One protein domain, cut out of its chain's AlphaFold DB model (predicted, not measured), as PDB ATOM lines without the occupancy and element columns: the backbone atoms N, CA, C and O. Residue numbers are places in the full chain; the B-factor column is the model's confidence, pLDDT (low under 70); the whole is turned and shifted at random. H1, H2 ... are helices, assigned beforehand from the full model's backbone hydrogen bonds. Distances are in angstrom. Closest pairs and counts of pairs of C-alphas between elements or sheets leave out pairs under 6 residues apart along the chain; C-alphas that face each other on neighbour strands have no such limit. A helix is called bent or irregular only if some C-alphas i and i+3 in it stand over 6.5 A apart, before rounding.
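AT A GLANCE: This is residues 4 to 44 of the 51 residues of an uncharacterized protein of Actinoplanes octamycinicus (UniProt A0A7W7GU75). Three short helices and one long loop make this model: H2 and H3 form a corner at one end, H1 sits across from that corner, and the loop of residues 13 to 27 wraps from the end of H1 round one side of it before crossing over to H2. H3 folds back from H2 toward H1, and the contacts among the helices are few. The printed part has 41 residues with three named helices, in the order H1, H2, H3, and no named strand; the class is all helix, with 23 of the 41 printed residues in helices. The whole is compact, with a radius of gyration of the C-alphas of 9.7 A, and the C-alphas span 27 by 21 by 14 A along their three main axes.

HOW THE PARTS SIT: H1, residues 4 to 12, is one of the two longest helices, with 9 residues. H3, residues 38 to 42, and H1 only just touch, with 3 pairs of C-alphas within 8 A. Their closest C-alphas are those of Ile 9 and Phe 41, 7.3 A apart, and the two helices stand 12.3 A centre to centre. H2, residues 28 to 36, is the other helix of 9 residues. H1 and H2 are near each other: no pair of their C-alphas is within 8 A, but 5 pairs are within 10 A. H2 and H3 are close but not clearly touching, with 1 pair of C-alphas within 8 A. That pair is also their closest: the C-alphas of Met 34 and Phe 41 are 6.5 A apart. The centres of H2 and H3 are 11.1 A apart. Phe 41 of H3 is in the closest pair of H3 with H1 and in that of H3 with H2. In the backbones of H1, H2 and H3, every O i to N i+4 pair is within hydrogen-bond range. None of the three helices is bent or irregular.

IN THESE COORDINATES: H1 runs from Ala 4 to Ala 12 and is 12.5 A long from first to last C-alpha. It begins with C-alpha 4 at (-11.003, 13.452, 30.735) and ends with C-alpha 12 at (-5.457, 2.596, 33.656); y is lower at its end than at its beginning. After it come residues 13 to 27, a stretch of 15 residues with no named element, whose C-alphas lie 4 to 15 A from the mean of all C-alphas. Arg 19 is in this stretch, with its C-alpha at (-0.434, 16.605, 27.562). H2 runs from Arg 28 to Asp 36 and is 12.2 A long. Its z goes from 21.413 at C-alpha 28 to 31.360 at C-alpha 36. H3 runs from Pro 38 to Arg 42, 6.1 A from first to last C-alpha, and ends with C-alpha 42 at (-15.458, -1.570, 31.585). Ala 43 and Leu 44 follow it to the end of the printed part.

THE WHOLE: The two C-alphas farthest apart are those of Arg 19 and Asp 36, 26.7 A apart. The first and last printed C-alphas, those of Ala 4 and Leu 44, are 10.6 A apart. The printed part runs from residue 4 to residue 44 of a full chain of 51 residues, and it has no cut. The link from H1 to H2, with 15 residues, is long, and the link from H2 to H3, the single residue Asp 37, is tight. The mean pLDDT of the printed part is 84.7. Six printed residues are under 70, namely residue 4 and residues 17 to 21, and the latter five lie in the long link. The mean pLDDT is 85 in H1 and 92 in both H2 and H3.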
ATOM      1  N   ALA A   4     -11.039  13.977  29.369       69.56
ATOM      2  CA  ALA A   4     -11.003  13.452  30.735       69.56
ATOM      3  C   ALA A   4     -11.113  11.914  30.795       69.56
ATOM      4  O   ALA A   4     -10.420  11.275  31.585       69.56
ATOM      5  N   GLN A   5     -11.930  11.309  29.926       81.56
ATOM      6  CA  GLN A   5     -12.097   9.854  29.852       81.56
ATOM      7  C   GLN A   5     -10.840   9.179  29.285       81.56
ATOM      8  O   GLN A   5     -10.390   8.163  29.807       81.56
ATOM      9  N   LEU A   6     -10.208   9.789  28.276       83.56
ATOM     10  CA  LEU A   6      -8.929   9.314  27.736       83.56
ATOM     11  C   LEU A   6      -7.801   9.383  28.771       83.56
ATOM     12  O   LEU A   6      -7.005   8.453  28.871       83.56
ATOM     13  N   GLY A   7      -7.768  10.437  29.591       84.94
ATOM     14  CA  GLY A   7      -6.838  10.536  30.716       84.94
ATOM     15  C   GLY A   7      -6.975   9.369  31.698       84.94
ATOM     16  O   GLY A   7      -5.970   8.765  32.077       84.94
ATOM     17  N   ALA A   8      -8.210   8.996  32.047       87.94
ATOM     18  CA  ALA A   8      -8.475   7.855  32.921       87.94
ATOM     19  C   ALA A   8      -8.038   6.520  32.290       87.94
ATOM     20  O   ALA A   8      -7.444   5.684  32.971       87.94
ATOM     21  N   ILE A   9      -8.251   6.337  30.982       89.38
ATOM     22  CA  ILE A   9      -7.801   5.138  30.258       89.38
ATOM     23  C   ILE A   9      -6.268   5.078  30.182       89.38
ATOM     24  O   ILE A   9      -5.682   4.017  30.391       89.38
ATOM     25  N   HIS A  10      -5.588   6.204  29.949       89.00
ATOM     26  CA  HIS A  10      -4.122   6.260  29.954       89.00
ATOM     27  C   HIS A  10      -3.562   5.910  31.338       89.00
ATOM     28  O   HIS A  10      -2.652   5.086  31.435       89.00
ATOM     29  N   ALA A  11      -4.158   6.440  32.409       88.81
ATOM     30  CA  ALA A  11      -3.800   6.073  33.775       88.81
ATOM     31  C   ALA A  11      -4.061   4.583  34.062       88.81
ATOM     32  O   ALA A  11      -3.243   3.924  34.707       88.81
ATOM     33  N   ALA A  12      -5.160   4.022  33.542       91.12
ATOM     34  CA  ALA A  12      -5.457   2.596  33.656       91.12
ATOM     35  C   ALA A  12      -4.397   1.714  32.973       91.12
ATOM     36  O   ALA A  12      -4.051   0.651  33.481       91.12
ATOM     37  N   LEU A  13      -3.815   2.204  31.880       90.44
ATOM     38  CA  LEU A  13      -2.697   1.583  31.167       90.44
ATOM     39  C   LEU A  13      -1.322   1.866  31.796       90.44
ATOM     40  O   LEU A  13      -0.305   1.504  31.210       90.44
ATOM     41  N   GLY A  14      -1.264   2.536  32.952       88.19
ATOM     42  CA  GLY A  14      -0.007   2.909  33.606       88.19
ATOM     43  C   GLY A  14       0.782   3.989  32.860       88.19
ATOM     44  O   GLY A  14       1.982   4.143  33.080       88.19
ATOM     45  N   LYS A  15       0.133   4.737  31.964       84.12
ATOM     46  CA  LYS A  15       0.763   5.791  31.172       84.12
ATOM     47  C   LYS A  15       0.525   7.143  31.812       84.12
ATOM     48  O   LYS A  15      -0.610   7.543  32.066       84.12
ATOM     49  N   TRP A  16       1.609   7.883  32.007       72.69
ATOM     50  CA  TRP A  16       1.506   9.295  32.329       72.69
ATOM     51  C   TRP A  16       1.135  10.060  31.058       72.69
ATOM     52  O   TRP A  16       1.865  10.007  30.070       72.69
ATOM     53  N   ASN A  17      -0.009  10.748  31.070       69.50
ATOM     54  CA  ASN A  17      -0.464  11.587  29.962       69.50
ATOM     55  C   ASN A  17      -0.383  13.079  30.346       69.50
ATOM     56  O   ASN A  17      -1.412  13.695  30.627       69.50
ATOM     57  N   PRO A  18       0.820  13.682  30.389       57.62
ATOM     58  CA  PRO A  18       0.994  15.070  30.821       57.62
ATOM     59  C   PRO A  18       0.388  16.098  29.855       57.62
ATOM     60  O   PRO A  18       0.217  17.252  30.233       57.62
ATOM     61  N   ARG A  19       0.082  15.707  28.609       63.47
ATOM     62  CA  ARG A  19      -0.434  16.605  27.562       63.47
ATOM     63  C   ARG A  19      -1.905  16.387  27.223       63.47
ATOM     64  O   ARG A  19      -2.426  17.108  26.381       63.47
ATOM     65  N   GLY A  20      -2.566  15.422  27.864       64.31
ATOM     66  CA  GLY A  20      -3.943  15.073  27.530       64.31
ATOM     67  C   GLY A  20      -4.075  14.661  26.065       64.31
ATOM     68  O   GLY A  20      -4.937  15.197  25.376       64.31
ATOM     69  N   GLU A  21      -3.196  13.766  25.588       66.31
ATOM     70  CA  GLU A  21      -3.289  13.181  24.245       66.31
ATOM     71  C   GLU A  21      -4.754  12.851  23.929       66.31
ATOM     72  O   GLU A  21      -5.411  12.123  24.675       66.31
ATOM     73  N   GLY A  22      -5.271  13.445  22.849       70.69
ATOM     74  CA  GLY A  22      -6.660  13.281  22.414       70.69
ATOM     75  C   GLY A  22      -6.940  11.920  21.776       70.69
ATOM     76  O   GLY A  22      -8.051  11.681  21.307       70.69
ATOM     77  N   GLU A  23      -5.945  11.036  21.759       78.44
ATOM     78  CA  GLU A  23      -5.990   9.740  21.102       78.44
ATOM     79  C   GLU A  23      -5.336   8.674  21.976       78.44
ATOM     80  O   GLU A  23      -4.317   8.907  22.627       78.44
ATOM     81  N   LEU A  24      -5.915   7.476  21.942       80.56
ATOM     82  CA  LEU A  24      -5.358   6.284  22.556       80.56
ATOM     83  C   LEU A  24      -4.708   5.422  21.474       80.56
ATOM     84  O   LEU A  24      -5.389   4.897  20.594       80.56
ATOM     85  N   GLN A  25      -3.402   5.196  21.579       82.50
ATOM     86  CA  GLN A  25      -2.705   4.263  20.694       82.50
ATOM     87  C   GLN A  25      -2.982   2.815  21.113       82.50
ATOM     88  O   GLN A  25      -2.515   2.379  22.168       82.50
ATOM     89  N   LEU A  26      -3.705   2.045  20.295       83.75
ATOM     90  CA  LEU A  26      -3.996   0.632  20.561       83.75
ATOM     91  C   LEU A  26      -2.799  -0.260  20.185       83.75
ATOM     92  O   LEU A  26      -2.768  -0.911  19.145       83.75
ATOM     93  N   THR A  27      -1.777  -0.276  21.037       89.38
ATOM     94  CA  THR A  27      -0.628  -1.176  20.878       89.38
ATOM     95  C   THR A  27      -0.966  -2.584  21.370       89.38
ATOM     96  O   THR A  27      -1.837  -2.758  22.224       89.38
ATOM     97  N   ARG A  28      -0.212  -3.597  20.912       91.25
ATOM     98  CA  ARG A  28      -0.337  -4.980  21.413       91.25
ATOM     99  C   ARG A  28      -0.255  -5.057  22.940       91.25
ATOM    100  O   ARG A  28      -1.010  -5.799  23.552       91.25
ATOM    101  N   HIS A  29       0.651  -4.288  23.539       90.44
ATOM    102  CA  HIS A  29       0.802  -4.244  24.991       90.44
ATOM    103  C   HIS A  29      -0.446  -3.671  25.674       90.44
ATOM    104  O   HIS A  29      -0.968  -4.306  26.579       90.44
ATOM    105  N   ASN A  30      -0.976  -2.534  25.204       90.81
ATOM    106  CA  ASN A  30      -2.185  -1.955  25.798       90.81
ATOM    107  C   ASN A  30      -3.393  -2.885  25.643       90.81
ATOM    108  O   ASN A  30      -4.196  -2.987  26.563       90.81
ATOM    109  N   TRP A  31      -3.513  -3.551  24.490       90.81
ATOM    110  CA  TRP A  31      -4.554  -4.547  24.260       90.81
ATOM    111  C   TRP A  31      -4.454  -5.700  25.260       90.81
ATOM    112  O   TRP A  31      -5.453  -6.051  25.876       90.81
ATOM    113  N   GLN A  32      -3.251  -6.240  25.480       92.62
ATOM    114  CA  GLN A  32      -3.043  -7.304  26.460       92.62
ATOM    115  C   GLN A  32      -3.445  -6.852  27.868       92.62
ATOM    116  O   GLN A  32      -4.236  -7.528  28.512       92.62
ATOM    117  N   THR A  33      -3.006  -5.666  28.303       92.62
ATOM    118  CA  THR A  33      -3.394  -5.098  29.604       92.62
ATOM    119  C   THR A  33      -4.913  -4.974  29.751       92.62
ATOM    120  O   THR A  33      -5.455  -5.218  30.825       92.62
ATOM    121  N   MET A  34      -5.610  -4.591  28.678       92.88
ATOM    122  CA  MET A  34      -7.069  -4.498  28.667       92.88
ATOM    123  C   MET A  34      -7.738  -5.865  28.803       92.88
ATOM    124  O   MET A  34      -8.678  -6.010  29.579       92.88
ATOM    125  N   VAL A  35      -7.250  -6.863  28.070       92.88
ATOM    126  CA  VAL A  35      -7.781  -8.231  28.100       92.88
ATOM    127  C   VAL A  35      -7.499  -8.930  29.433       92.88
ATOM    128  O   VAL A  35      -8.341  -9.703  29.883       92.88
ATOM    129  N   ASP A  36      -6.367  -8.644  30.075       93.69
ATOM    130  CA  ASP A  36      -5.986  -9.241  31.360       93.69
ATOM    131  C   ASP A  36      -6.848  -8.723  32.527       93.69
ATOM    132  O   ASP A  36      -7.119  -9.465  33.472       93.69
ATOM    133  N   ASP A  37      -7.312  -7.468  32.464       92.75
ATOM    134  CA  ASP A  37      -8.184  -6.850  33.477       92.75
ATOM    135  C   ASP A  37      -9.362  -6.085  32.838       92.75
ATOM    136  O   ASP A  37      -9.445  -4.853  32.897       92.75
ATOM    137  N   PRO A  38     -10.332  -6.789  32.228       92.06
ATOM    138  CA  PRO A  38     -11.417  -6.144  31.499       92.06
ATOM    139  C   PRO A  38     -12.387  -5.405  32.429       92.06
ATOM    140  O   PRO A  38     -13.081  -4.490  31.987       92.06
ATOM    141  N   ALA A  39     -12.454  -5.777  33.713       92.31
ATOM    142  CA  ALA A  39     -13.330  -5.136  34.689       92.31
ATOM    143  C   ALA A  39     -12.934  -3.670  34.911       92.31
ATOM    144  O   ALA A  39     -13.795  -2.787  34.879       92.31
ATOM    145  N   ARG A  40     -11.630  -3.403  35.047       92.94
ATOM    146  CA  ARG A  40     -11.090  -2.048  35.201       92.94
ATOM    147  C   ARG A  40     -11.426  -1.139  34.022       92.94
ATOM    148  O   ARG A  40     -11.734   0.031  34.225       92.94
ATOM    149  N   PHE A  41     -11.387  -1.665  32.801       92.44
ATOM    150  CA  PHE A  41     -11.652  -0.889  31.588       92.44
ATOM    151  C   PHE A  41     -13.152  -0.731  31.297       92.44
ATOM    152  O   PHE A  41     -13.571   0.338  30.857       92.44
ATOM    153  N   ARG A  42     -13.991  -1.716  31.643       92.00
ATOM    154  CA  ARG A  42     -15.458  -1.570  31.585       92.00
ATOM    155  C   ARG A  42     -15.973  -0.469  32.509       92.00
ATOM    156  O   ARG A  42     -16.884   0.250  32.123       92.00
ATOM    157  N   ALA A  43     -15.362  -0.289  33.682       92.62
ATOM    158  CA  ALA A  43     -15.676   0.824  34.583       92.62
ATOM    159  C   ALA A  43     -15.356   2.212  33.982       92.62
ATOM    160  O   ALA A  43     -15.801   3.227  34.511       92.62
ATOM    161  N   LEU A  44     -14.592   2.254  32.885       91.06
ATOM    162  CA  LEU A  44     -14.269   3.452  32.105       91.06
ATOM    163  C   LEU A  44     -15.061   3.529  30.784       91.06
ATOM    164  O   LEU A  44     -14.676   4.279  29.885       91.06
TER     165      LEU A  44